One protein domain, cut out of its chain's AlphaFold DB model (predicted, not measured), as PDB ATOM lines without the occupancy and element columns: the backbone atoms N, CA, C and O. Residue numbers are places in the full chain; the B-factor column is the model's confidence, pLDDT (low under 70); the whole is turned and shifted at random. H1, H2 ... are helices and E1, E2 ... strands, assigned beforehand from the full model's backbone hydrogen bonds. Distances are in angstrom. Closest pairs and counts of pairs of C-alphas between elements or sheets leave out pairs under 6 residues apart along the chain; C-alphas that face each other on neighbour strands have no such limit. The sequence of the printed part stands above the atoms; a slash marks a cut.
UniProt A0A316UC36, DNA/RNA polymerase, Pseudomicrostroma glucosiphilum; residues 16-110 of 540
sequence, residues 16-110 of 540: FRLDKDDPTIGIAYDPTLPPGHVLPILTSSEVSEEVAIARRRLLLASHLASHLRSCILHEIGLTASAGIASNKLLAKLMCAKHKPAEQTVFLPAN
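Overview. This is residues 16 to 110 of the 540 residues of the protein "DNA/RNA polymerase" of Pseudomicrostroma glucosiphilum (UniProt A0A316UC36). A small sheet of three short strands, E2, E4 and E3 in that order and parallel, is layered between two helices: long H1 runs along one face, well beyond the strands at both ends, and short H2 covers the other face slantwise. E1 lies on the side of H1 away from the sheet. The printed part has 95 residues, with elements in the order E1, E2, H1, E3, H2, E4, a mixed class of two named helices and four named strands. It is compact, with a radius of gyration of the C-alphas of 14.0 A and spans of 41 by 35 by 22 A.

Arrangement. Inner strand E4, residues 103 to 106, is parallel to edge strand E2, residues 37 to 39, with N 37 and O 103 2.9 A apart, and to edge strand E3, residues 82 to 84, with N 106 and O 84 2.8 A apart. H1, residues 49 to 76, is on the sheet at a height of 8.1 A, over E4 and E3; the closest C-alphas of H1 and E4 are those of Ser 62 and Val 105, 6.3 A. H2, residues 88 to 97, is on the opposite face, over E3, at a height of 5.7 A; its closest C-alphas to E3 are those of Cys 95 and Gly 83, 3.7 A. These are three layers, helices on both faces of a sheet. E3, H2, E4 form a strand-helix-strand unit, two parallel neighbours with a helix between; E2, H1, E3 form a split one, with E4 between its strands; both crossovers are left-handed. E1, residues 26 to 28, pairs with no named strand, but residues 16 to 17 pair antiparallel with its residues 26 to 27. Every O i to N i+4 pair is within hydrogen-bond range in H1, and 5 of 6 in H2.

Along the chain. H1 is 39.9 A long, from C-alpha 49 at (108.348, 155.407, 172.083) to C-alpha 76 at (146.991, 156.843, 182.074). H2 is 14.6 A long, and E4, 10.2 A, ends at C-alpha 106 (122.988, 146.430, 174.544).

Size, cuts and confidence. The C-alphas farthest apart, of Glu 46 and Ile 76, are 42.6 A apart. The printed part has no cut and no long link; pLDDT is under 70 at residues 42 to 45.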
ATOM      1  N   PHE A  16     127.368 166.776 172.148       79.75
ATOM      2  CA  PHE A  16     126.636 166.579 173.388       79.75
ATOM      3  C   PHE A  16     127.338 167.299 174.535       79.75
ATOM      4  O   PHE A  16     128.457 166.958 174.912       79.75
ATOM      5  N   ARG A  17     126.657 168.293 175.100       82.00
ATOM      6  CA  ARG A  17     127.161 169.128 176.190       82.00
ATOM      7  C   ARG A  17     127.102 168.373 177.522       82.00
ATOM      8  O   ARG A  17     126.039 167.887 177.900       82.00
ATOM      9  N   LEU A  18     128.227 168.307 178.232       77.69
ATOM     10  CA  LEU A  18     128.327 167.644 179.538       77.69
ATOM     11  C   LEU A  18     128.186 168.620 180.713       77.69
ATOM     12  O   LEU A  18     127.698 168.224 181.769       77.69
ATOM     13  N   ASP A  19     128.566 169.885 180.530       74.44
ATOM     14  CA  ASP A  19     128.496 170.915 181.569       74.44
ATOM     15  C   ASP A  19     127.370 171.917 181.278       74.44
ATOM     16  O   ASP A  19     127.210 172.348 180.144       74.44
ATOM     17  N   LYS A  20     126.555 172.301 182.267       73.81
ATOM     18  CA  LYS A  20     125.413 173.217 182.049       73.81
ATOM     19  C   LYS A  20     125.805 174.687 181.920       73.81
ATOM     20  O   LYS A  20     125.032 175.456 181.338       73.81
ATOM     21  N   ASP A  21     126.993 175.053 182.376       74.88
ATOM     22  CA  ASP A  21     127.499 176.421 182.453       74.88
ATOM     23  C   ASP A  21     128.586 176.683 181.396       74.88
ATOM     24  O   ASP A  21     128.646 177.780 180.847       74.88
ATOM     25  N   ASP A  22     129.304 175.644 180.956       73.75
ATOM     26  CA  ASP A  22     130.301 175.713 179.880       73.75
ATOM     27  C   ASP A  22     129.880 174.909 178.622       73.75
ATOM     28  O   ASP A  22     129.799 173.680 178.654       73.75
ATOM     29  N   PRO A  23     129.548 175.562 177.488       75.38
ATOM     30  CA  PRO A  23     129.154 174.880 176.251       75.38
ATOM     31  C   PRO A  23     130.320 174.248 175.488       75.38
ATOM     32  O   PRO A  23     130.078 173.544 174.510       75.38
ATOM     33  N   THR A  24     131.562 174.489 175.910       75.25
ATOM     34  CA  THR A  24     132.758 173.890 175.306       75.25
ATOM     35  C   THR A  24     133.068 172.507 175.878       75.25
ATOM     36  O   THR A  24     133.754 171.717 175.232       75.25
ATOM     37  N   ILE A  25     132.517 172.178 177.052       74.00
ATOM     38  CA  ILE A  25     132.700 170.881 177.703       74.00
ATOM     39  C   ILE A  25     131.625 169.914 177.203       74.00
ATOM     40  O   ILE A  25     130.434 170.025 177.518       74.00
ATOM     41  N   GLY A  26     132.051 168.931 176.416       81.19
ATOM     42  CA  GLY A  26     131.162 167.945 175.824       81.19
ATOM     43  C   GLY A  26     131.891 166.893 175.000       81.19
ATOM     44  O   GLY A  26     133.118 166.822 174.995       81.19
ATOM     45  N   ILE A  27     131.116 166.067 174.305       86.25
ATOM     46  CA  ILE A  27     131.610 164.981 173.456       86.25
ATOM     47  C   ILE A  27     130.978 165.058 172.070       86.25
ATOM     48  O   ILE A  27     129.819 165.449 171.921       86.25
ATOM     49  N   ALA A  28     131.726 164.652 171.046       83.19
ATOM     50  CA  ALA A  28     131.134 164.393 169.740       83.19
ATOM     51  C   ALA A  28     130.091 163.273 169.872       83.19
ATOM     52  O   ALA A  28     130.310 162.290 170.582       83.19
ATOM     53  N   TYR A  29     128.953 163.443 169.212       82.50
ATOM     54  CA  TYR A  29     127.831 162.522 169.266       82.50
ATOM     55  C   TYR A  29     127.282 162.303 167.863       82.50
ATOM     56  O   TYR A  29     126.900 163.247 167.183       82.50
ATOM     57  N   ASP A  30     127.194 161.046 167.453       81.94
ATOM     58  CA  ASP A  30     126.524 160.651 166.219       81.94
ATOM     59  C   ASP A  30     125.640 159.424 166.493       81.94
ATOM     60  O   ASP A  30     126.157 158.315 166.664       81.94
ATOM     61  N   PRO A  31     124.305 159.577 166.564       72.50
ATOM     62  CA  PRO A  31     123.416 158.447 166.820       72.50
ATOM     63  C   PRO A  31     123.411 157.413 165.693       72.50
ATOM     64  O   PRO A  31     122.978 156.288 165.923       72.50
ATOM     65  N   THR A  32     123.845 157.783 164.485       81.19
ATOM     66  CA  THR A  32     123.870 156.886 163.321       81.19
ATOM     67  C   THR A  32     125.108 155.998 163.301       81.19
ATOM     68  O   THR A  32     125.092 154.932 162.688       81.19
ATOM     69  N   LEU A  33     126.156 156.407 164.021       84.81
ATOM     70  CA  LEU A  33     127.437 155.720 164.079       84.81
ATOM     71  C   LEU A  33     127.888 155.534 165.540       84.81
ATOM     72  O   LEU A  33     128.814 156.209 166.001       84.81
ATOM     73  N   PRO A  34     127.227 154.646 166.306       87.25
ATOM     74  CA  PRO A  34     127.645 154.346 167.670       87.25
ATOM     75  C   PRO A  34     129.037 153.692 167.697       87.25
ATOM     76  O   PRO A  34     129.290 152.766 166.923       87.25
ATOM     77  N   PRO A  35     129.944 154.111 168.599       90.69
ATOM     78  CA  PRO A  35     131.250 153.484 168.725       90.69
ATOM     79  C   PRO A  35     131.147 152.058 169.280       90.69
ATOM     80  O   PRO A  35     130.485 151.809 170.294       90.69
ATOM     81  N   GLY A  36     131.896 151.138 168.676       92.94
ATOM     82  CA  GLY A  36     131.959 149.734 169.084       92.94
ATOM     83  C   GLY A  36     130.794 148.896 168.557       92.94
ATOM     84  O   GLY A  36     130.235 149.176 167.501       92.94
ATOM     85  N   HIS A  37     130.464 147.832 169.285       95.38
ATOM     86  CA  HIS A  37     129.463 146.851 168.865       95.38
ATOM     87  C   HIS A  37     128.086 147.176 169.425       95.38
ATOM     88  O   HIS A  37     127.959 147.556 170.589       95.38
ATOM     89  N   VAL A  38     127.049 146.941 168.627       93.31
ATOM     90  CA  VAL A  38     125.645 147.079 169.033       93.31
ATOM     91  C   VAL A  38     125.002 145.697 169.053       93.31
ATOM     92  O   VAL A  38     125.053 144.978 168.056       93.31
ATOM     93  N   LEU A  39     124.406 145.323 170.185       91.69
ATOM     94  CA  LEU A  39     123.675 144.070 170.356       91.69
ATOM     95  C   LEU A  39     122.247 144.327 170.861       91.69
ATOM     96  O   LEU A  39     122.074 145.235 171.659       91.69
ATOM     97  N   PRO A  40     121.249 143.511 170.488       86.75
ATOM     98  CA  PRO A  40     121.298 142.603 169.345       86.75
ATOM     99  C   PRO A  40     121.523 143.389 168.042       86.75
ATOM    100  O   PRO A  40     121.302 144.601 167.991       86.75
ATOM    101  N   ILE A  41     122.002 142.713 166.993       77.75
ATOM    102  CA  ILE A  41     122.077 143.322 165.657       77.75
ATOM    103  C   ILE A  41     120.640 143.688 165.284       77.75
ATOM    104  O   ILE A  41     119.800 142.797 165.171       77.75
ATOM    105  N   LEU A  42     120.358 144.990 165.196       62.75
ATOM    106  CA  LEU A  42     119.002 145.524 165.107       62.75
ATOM    107  C   LEU A  42     118.217 144.840 163.980       62.75
ATOM    108  O   LEU A  42     118.594 144.918 162.811       62.75
ATOM    109  N   THR A  43     117.104 144.207 164.335       53.34
ATOM    110  CA  THR A  43     116.052 143.831 163.392       53.34
ATOM    111  C   THR A  43     115.061 144.995 163.306       53.34
ATOM    112  O   THR A  43     114.817 145.697 164.289       53.34
ATOM    113  N   SER A  44     114.546 145.274 162.108       55.69
ATOM    114  CA  SER A  44     113.638 146.394 161.834       55.69
ATOM    115  C   SER A  44     112.239 146.129 162.402       55.69
ATOM    116  O   SER A  44     111.300 145.871 161.652       55.69
ATOM    117  N   SER A  45     112.113 146.150 163.723       61.44
ATOM    118  CA  SER A  45     110.831 146.074 164.416       61.44
ATOM    119  C   SER A  45     110.442 147.465 164.904       61.44
ATOM    120  O   SER A  45     111.277 148.185 165.460       61.44
ATOM    121  N   GLU A  46     109.181 147.840 164.698       73.12
ATOM    122  CA  GLU A  46     108.588 148.992 165.374       73.12
ATOM    123  C   GLU A  46     108.694 148.764 166.887       73.12
ATOM    124  O   GLU A  46     108.323 147.703 167.394       73.12
ATOM    125  N   VAL A  47     109.272 149.729 167.598       78.31
ATOM    126  CA  VAL A  47     109.396 149.706 169.060       78.31
ATOM    127  C   VAL A  47     108.556 150.828 169.645       78.31
ATOM    128  O   VAL A  47     108.336 151.837 168.975       78.31
ATOM    129  N   SER A  48     108.099 150.661 170.887       81.75
ATOM    130  CA  SER A  48     107.382 151.730 171.583       81.75
ATOM    131  C   SER A  48     108.263 152.980 171.725       81.75
ATOM    132  O   SER A  48     109.498 152.909 171.669       81.75
ATOM    133  N   GLU A  49     107.633 154.137 171.923       80.81
ATOM    134  CA  GLU A  49     108.348 155.407 172.083       80.81
ATOM    135  C   GLU A  49     109.288 155.373 173.302       80.81
ATOM    136  O   GLU A  49     110.418 155.859 173.245       80.81
ATOM    137  N   GLU A  50     108.883 154.714 174.389       77.12
ATOM    138  CA  GLU A  50     109.693 154.548 175.599       77.12
ATOM    139  C   GLU A  50     110.987 153.777 175.305       77.12
ATOM    140  O   GLU A  50     112.077 154.191 175.716       77.12
ATOM    141  N   VAL A  51     110.884 152.687 174.537       81.00
ATOM    142  CA  VAL A  51     112.035 151.878 174.111       81.00
ATOM    143  C   VAL A  51     112.926 152.672 173.153       81.00
ATOM    144  O   VAL A  51     114.155 152.621 173.263       81.00
ATOM    145  N   ALA A  52     112.343 153.451 172.238       83.06
ATOM    146  CA  ALA A  52     113.096 154.320 171.335       83.06
ATOM    147  C   ALA A  52     113.912 155.381 172.102       83.06
ATOM    148  O   ALA A  52     115.087 155.617 171.788       83.06
ATOM    149  N   ILE A  53     113.328 155.983 173.144       83.06
ATOM    150  CA  ILE A  53     114.007 156.940 174.026       83.06
ATOM    151  C   ILE A  53     115.152 156.261 174.788       83.06
ATOM    152  O   ILE A  53     116.271 156.786 174.794       83.06
ATOM    153  N   ALA A  54     114.911 155.098 175.400       82.31
ATOM    154  CA  ALA A  54     115.938 154.352 176.130       82.31
ATOM    155  C   ALA A  54     117.116 153.963 175.220       82.31
ATOM    156  O   ALA A  54     118.279 154.217 175.549       82.31
ATOM    157  N   ARG A  55     116.832 153.463 174.009       86.50
ATOM    158  CA  ARG A  55     117.861 153.141 173.009       86.50
ATOM    159  C   ARG A  55     118.725 154.348 172.660       86.50
ATOM    160  O   ARG A  55     119.948 154.239 172.626       86.50
ATOM    161  N   ARG A  56     118.116 155.520 172.461       84.56
ATOM    162  CA  ARG A  56     118.847 156.765 172.179       84.56
ATOM    163  C   ARG A  56     119.785 157.157 173.323       84.56
ATOM    164  O   ARG A  56     120.913 157.574 173.068       84.56
ATOM    165  N   ARG A  57     119.353 156.994 174.579       86.50
ATOM    166  CA  ARG A  57     120.190 157.255 175.766       86.50
ATOM    167  C   ARG A  57     121.387 156.311 175.836       86.50
ATOM    168  O   ARG A  57     122.500 156.762 176.088       86.50
ATOM    169  N   LEU A  58     121.182 155.026 175.565       90.44
ATOM    170  CA  LEU A  58     122.255 154.028 175.561       90.44
ATOM    171  C   LEU A  58     123.245 154.249 174.405       90.44
ATOM    172  O   LEU A  58     124.453 154.111 174.594       90.44
ATOM    173  N   LEU A  59     122.766 154.678 173.233       90.12
ATOM    174  CA  LEU A  59     123.628 155.107 172.127       90.12
ATOM    175  C   LEU A  59     124.484 156.314 172.525       90.12
ATOM    176  O   LEU A  59     125.697 156.290 172.331       90.12
ATOM    177  N   LEU A  60     123.901 157.334 173.156       89.38
ATOM    178  CA  LEU A  60     124.662 158.455 173.711       89.38
ATOM    179  C   LEU A  60     125.695 157.990 174.755       89.38
ATOM    180  O   LEU A  60     126.853 158.407 174.709       89.38
ATOM    181  N   ALA A  61     125.311 157.088 175.658       92.06
ATOM    182  CA  ALA A  61     126.220 156.522 176.651       92.06
ATOM    183  C   ALA A  61     127.386 155.746 176.008       92.06
ATOM    184  O   ALA A  61     128.486 155.740 176.555       92.06
ATOM    185  N   SER A  62     127.195 155.145 174.826       93.81
ATOM    186  CA  SER A  62     128.283 154.506 174.072       93.81
ATOM    187  C   SER A  62     129.339 155.516 173.591       93.81
ATOM    188  O   SER A  62     130.537 155.239 173.683       93.81
ATOM    189  N   HIS A  63     128.931 156.720 173.174       91.56
ATOM    190  CA  HIS A  63     129.861 157.809 172.842       91.56
ATOM    191  C   HIS A  63     130.626 158.280 174.077       91.56
ATOM    192  O   HIS A  63     131.852 158.396 174.038       91.56
ATOM    193  N   LEU A  64     129.931 158.453 175.206       92.00
ATOM    194  CA  LEU A  64     130.571 158.802 176.476       92.00
ATOM    195  C   LEU A  64     131.584 157.734 176.911       92.00
ATOM    196  O   LEU A  64     132.704 158.064 177.293       92.00
ATOM    197  N   ALA A  65     131.234 156.450 176.808       95.50
ATOM    198  CA  ALA A  65     132.142 155.354 177.126       95.50
ATOM    199  C   ALA A  65     133.393 155.368 176.232       95.50
ATOM    200  O   ALA A  65     134.501 155.176 176.730       95.50
ATOM    201  N   SER A  66     133.243 155.641 174.932       94.94
ATOM    202  CA  SER A  66     134.373 155.751 174.002       94.94
ATOM    203  C   SER A  66     135.283 156.931 174.344       94.94
ATOM    204  O   SER A  66     136.507 156.779 174.332       94.94
ATOM    205  N   HIS A  67     134.697 158.073 174.712       91.88
ATOM    206  CA  HIS A  67     135.440 159.237 175.185       91.88
ATOM    207  C   HIS A  67     136.232 158.918 176.460       91.88
ATOM    208  O   HIS A  67     137.448 159.076 176.469       91.88
ATOM    209  N   LEU A  68     135.587 158.356 177.490       91.94
ATOM    210  CA  LEU A  68     136.249 157.984 178.747       91.94
ATOM    211  C   LEU A  68     137.375 156.966 178.537       91.94
ATOM    212  O   LEU A  68     138.445 157.096 179.122       91.94
ATOM    213  N   ARG A  69     137.172 155.964 177.675       94.31
ATOM    214  CA  ARG A  69     138.222 154.998 177.317       94.31
ATOM    215  C   ARG A  69     139.415 155.676 176.644       94.31
ATOM    216  O   ARG A  69     140.549 155.283 176.905       94.31
ATOM    217  N   SER A  70     139.161 156.687 175.816       89.50
ATOM    218  CA  SER A  70     140.211 157.489 175.181       89.50
ATOM    219  C   SER A  70     140.955 158.338 176.215       89.50
ATOM    220  O   SER A  70     142.179 158.349 176.195       89.50
ATOM    221  N   CYS A  71     140.254 158.965 177.167       85.06
ATOM    222  CA  CYS A  71     140.880 159.675 178.289       85.06
ATOM    223  C   CYS A  71     141.776 158.745 179.117       85.06
ATOM    224  O   CYS A  71     142.935 159.067 179.338       85.06
ATOM    225  N   ILE A  72     141.299 157.552 179.495       84.06
ATOM    226  CA  ILE A  72     142.106 156.568 180.242       84.06
ATOM    227  C   ILE A  72     143.367 156.181 179.452       84.06
ATOM    228  O   ILE A  72     144.452 156.094 180.024       84.06
ATOM    229  N   LEU A  73     143.247 155.979 178.138       84.19
ATOM    230  CA  LEU A  73     144.391 155.650 177.293       84.19
ATOM    231  C   LEU A  73     145.384 156.815 177.183       84.19
ATOM    232  O   LEU A  73     146.584 156.595 177.302       84.19
ATOM    233  N   HIS A  74     144.902 158.038 176.968       80.81
ATOM    234  CA  HIS A  74     145.750 159.214 176.772       80.81
ATOM    235  C   HIS A  74     146.389 159.727 178.066       80.81
ATOM    236  O   HIS A  74     147.544 160.143 178.041       80.81
ATOM    237  N   GLU A  75     145.659 159.703 179.180       79.94
ATOM    238  CA  GLU A  75     146.115 160.237 180.468       79.94
ATOM    239  C   GLU A  75     146.882 159.203 181.298       79.94
ATOM    240  O   GLU A  75     147.781 159.572 182.049       79.94
ATOM    241  N   ILE A  76     146.516 157.919 181.186       78.25
ATOM    242  CA  ILE A  76     146.991 156.843 182.074       78.25
ATOM    243  C   ILE A  76     147.726 155.735 181.296       78.25
ATOM    244  O   ILE A  76     148.297 154.827 181.901       78.25
ATOM    245  N   GLY A  77     147.715 155.759 179.958       77.50
ATOM    246  CA  GLY A  77     148.388 154.749 179.135       77.50
ATOM    247  C   GLY A  77     147.745 153.359 179.200       77.50
ATOM    248  O   GLY A  77     148.361 152.379 178.784       77.50
ATOM    249  N   LEU A  78     146.523 153.239 179.735       83.06
ATOM    250  CA  LEU A  78     145.837 151.959 179.910       83.06
ATOM    251  C   LEU A  78     144.692 151.800 178.908       83.06
ATOM    252  O   LEU A  78     143.831 152.664 178.769       83.06
ATOM    253  N   THR A  79     144.624 150.648 178.243       90.06
ATOM    254  CA  THR A  79     143.451 150.293 177.433       90.06
ATOM    255  C   THR A  79     142.332 149.751 178.316       90.06
ATOM    256  O   THR A  79     142.580 148.928 179.198       90.06
ATOM    257  N   ALA A  80     141.087 150.125 178.026       92.12
ATOM    258  CA  ALA A  80     139.908 149.619 178.724       92.12
ATOM    259  C   ALA A  80     138.849 149.085 177.746       92.12
ATOM    260  O   ALA A  80     138.727 149.568 176.617       92.12
ATOM    261  N   SER A  81     138.056 148.115 178.211       96.81
ATOM    262  CA  SER A  81     136.813 147.678 177.563       96.81
ATOM    263  C   SER A  81     135.602 148.224 178.310       96.81
ATOM    264  O   SER A  81     135.660 148.376 179.530       96.81
ATOM    265  N   ALA A  82     134.491 148.461 177.612       97.88
ATOM    266  CA  ALA A  82     133.258 148.962 178.225       97.88
ATOM    267  C   ALA A  82     132.020 148.172 177.787       97.88
ATOM    268  O   ALA A  82     131.935 147.679 176.667       97.88
ATOM    269  N   GLY A  83     131.053 148.056 178.690       97.75
ATOM    270  CA  GLY A  83     129.727 147.530 178.391       97.75
ATOM    271  C   GLY A  83     128.680 148.554 178.794       97.75
ATOM    272  O   GLY A  83     128.773 149.115 179.883       97.75
ATOM    273  N   ILE A  84     127.722 148.808 177.910       97.69
ATOM    274  CA  ILE A  84     126.670 149.807 178.085       97.69
ATOM    275  C   ILE A  84     125.326 149.076 178.019       97.69
ATOM    276  O   ILE A  84     125.047 148.401 177.033       97.69
ATOM    277  N   ALA A  85     124.519 149.173 179.074       95.62
ATOM    278  CA  ALA A  85     123.196 148.551 179.181       95.62
ATOM    279  C   ALA A  85     122.357 149.279 180.250       95.62
ATOM    280  O   ALA A  85     122.885 150.148 180.943       95.62
ATOM    281  N   SER A  86     121.086 148.894 180.417       92.00
ATOM    282  CA  SER A  86     120.156 149.512 181.381       92.00
ATOM    283  C   SER A  86     120.424 149.165 182.854       92.00
ATOM    284  O   SER A  86     119.880 149.806 183.747       92.00
ATOM    285  N   ASN A  87     121.262 148.161 183.141       93.69
ATOM    286  CA  ASN A  87     121.633 147.786 184.509       93.69
ATOM    287  C   ASN A  87     123.048 147.186 184.605       93.69
ATOM    288  O   ASN A  87     123.695 146.875 183.597       93.69
ATOM    289  N   LYS A  88     123.545 147.023 185.840       94.38
ATOM    290  CA  LYS A  88     124.933 146.610 186.115       94.38
ATOM    291  C   LYS A  88     125.225 145.178 185.678       94.38
ATOM    292  O   LYS A  88     126.317 144.928 185.159       94.38
ATOM    293  N   LEU A  89     124.287 144.250 185.876       95.25
ATOM    294  CA  LEU A  89     124.407 142.868 185.405       95.25
ATOM    295  C   LEU A  89     124.675 142.826 183.894       95.25
ATOM    296  O   LEU A  89     125.699 142.288 183.462       95.25
ATOM    297  N   LEU A  90     123.787 143.425 183.097       95.94
ATOM    298  CA  LEU A  90     123.880 143.412 181.638       95.94
ATOM    299  C   LEU A  90     125.118 144.175 181.152       95.94
ATOM    300  O   LEU A  90     125.859 143.672 180.307       95.94
ATOM    301  N   ALA A  91     125.420 145.335 181.744       96.38
ATOM    302  CA  ALA A  91     126.611 146.114 181.404       96.38
ATOM    303  C   ALA A  91     127.901 145.310 181.644       96.38
ATOM    304  O   ALA A  91     128.818 145.319 180.815       96.38
ATOM    305  N   LYS A  92     127.976 144.538 182.739       96.00
ATOM    306  CA  LYS A  92     129.131 143.674 183.014       96.00
ATOM    307  C   LYS A  92     129.289 142.568 181.970       96.00
ATOM    308  O   LYS A  92     130.427 142.285 181.580       96.00
ATOM    309  N   LEU A  93     128.186 141.950 181.541       95.44
ATOM    310  CA  LEU A  93     128.196 140.915 180.505       95.44
ATOM    311  C   LEU A  93     128.659 141.495 179.163       95.44
ATOM    312  O   LEU A  93     129.533 140.918 178.514       95.44
ATOM    313  N   MET A  94     128.158 142.675 178.793       96.25
ATOM    314  CA  MET A  94     128.543 143.365 177.557       96.25
ATOM    315  C   MET A  94     130.020 143.749 177.530       96.25
ATOM    316  O   MET A  94     130.695 143.563 176.522       96.25
ATOM    317  N   CYS A  95     130.558 144.201 178.664       95.50
ATOM    318  CA  CYS A  95     131.971 144.554 178.796       95.50
ATOM    319  C   CYS A  95     132.916 143.373 178.493       95.50
ATOM    320  O   CYS A  95     134.057 143.579 178.082       95.50
ATOM    321  N   ALA A  96     132.471 142.131 178.710       93.00
ATOM    322  CA  ALA A  96     133.276 140.939 178.450       93.00
ATOM    323  C   ALA A  96     133.198 140.443 176.997       93.00
ATOM    324  O   ALA A  96     134.089 139.707 176.579       93.00
ATOM    325  N   LYS A  97     132.161 140.827 176.242       93.44
ATOM    326  CA  LYS A  97     131.804 140.203 174.959       93.44
ATOM    327  C   LYS A  97     132.868 140.378 173.873       93.44
ATOM    328  O   LYS A  97     133.198 139.408 173.202       93.44
ATOM    329  N   HIS A  98     133.393 141.591 173.732       93.81
ATOM    330  CA  HIS A  98     134.354 141.960 172.688       93.81
ATOM    331  C   HIS A  98     135.664 142.456 173.313       93.81
ATOM    332  O   HIS A  98     136.158 143.547 173.052       93.81
ATOM    333  N   LYS A  99     136.211 141.680 174.251       92.69
ATOM    334  CA  LYS A  99     137.572 141.924 174.745       92.69
ATOM    335  C   LYS A  99     138.602 141.432 173.717       92.69
ATOM    336  O   LYS A  99     138.340 140.419 173.072       92.69
ATOM    337  N   PRO A 100     139.797 142.049 173.644       96.00
ATOM    338  CA  PRO A 100     140.292 143.158 174.470       96.00
ATOM    339  C   PRO A 100     139.996 144.546 173.877       96.00
ATOM    340  O   PRO A 100     139.839 144.687 172.678       96.00
ATOM    341  N   ALA A 101     139.987 145.582 174.723       93.19
ATOM    342  CA  ALA A 101     139.996 146.995 174.320       93.19
ATOM    343  C   ALA A 101     138.917 147.427 173.299       93.19
ATOM    344  O   ALA A 101     139.130 148.379 172.552       93.19
ATOM    345  N   GLU A 102     137.732 146.813 173.320       96.00
ATOM    346  CA  GLU A 102     136.542 147.315 172.613       96.00
ATOM    347  C   GLU A 102     135.367 147.574 173.567       96.00
ATOM    348  O   GLU A 102     135.469 147.392 174.786       96.00
ATOM    349  N   GLN A 103     134.243 148.039 173.020       97.62
ATOM    350  CA  GLN A 103     133.021 148.279 173.780       97.62
ATOM    351  C   GLN A 103     131.793 147.682 173.106       97.62
ATOM    352  O   GLN A 103     131.773 147.503 171.891       97.62
ATOM    353  N   THR A 104     130.773 147.388 173.908       97.56
ATOM    354  CA  THR A 104     129.497 146.842 173.432       97.56
ATOM    355  C   THR A 104     128.330 147.553 174.103       97.56
ATOM    356  O   THR A 104     128.302 147.643 175.332       97.56
ATOM    357  N   VAL A 105     127.368 148.031 173.319       96.25
ATOM    358  CA  VAL A 105     126.089 148.565 173.799       96.25
ATOM    359  C   VAL A 105     124.971 147.548 173.567       96.25
ATOM    360  O   VAL A 105     124.894 146.941 172.501       96.25
ATOM    361  N   PHE A 106     124.123 147.349 174.577       94.94
ATOM    362  CA  PHE A 106     122.988 146.430 174.544       94.94
ATOM    363  C   PHE A 106     121.667 147.197 174.455       94.94
ATOM    364  O   PHE A 106     121.340 147.962 175.355       94.94
ATOM    365  N   LEU A 107     120.932 146.992 173.364       92.38
ATOM    366  CA  LEU A 107     119.728 147.703 172.931       92.38
ATOM    367  C   LEU A 107     118.558 146.729 172.662       92.38
ATOM    368  O   LEU A 107     118.004 146.731 171.554       92.38
ATOM    369  N   PRO A 108     118.171 145.880 173.631       90.00
ATOM    370  CA  PRO A 108     117.050 144.958 173.457       90.00
ATOM    371  C   PRO A 108     115.763 145.730 173.125       90.00
ATOM    372  O   PRO A 108     115.605 146.892 173.507       90.00
ATOM    373  N   ALA A 109     114.864 145.120 172.356       87.06
ATOM    374  CA  ALA A 109     113.560 145.708 172.043       87.06
ATOM    375  C   ALA A 109     112.555 145.543 173.191       87.06
ATOM    376  O   ALA A 109     111.660 146.367 173.342       87.06
ATOM    377  N   ASN A 110     112.686 144.471 173.971       85.94
ATOM    378  CA  ASN A 110     111.760 144.098 175.035       85.94
ATOM    379  C   ASN A 110     112.427 143.132 176.029       85.94
ATOM    380  O   ASN A 110     113.551 142.661 175.823       85.94
TER     381      ASN A 110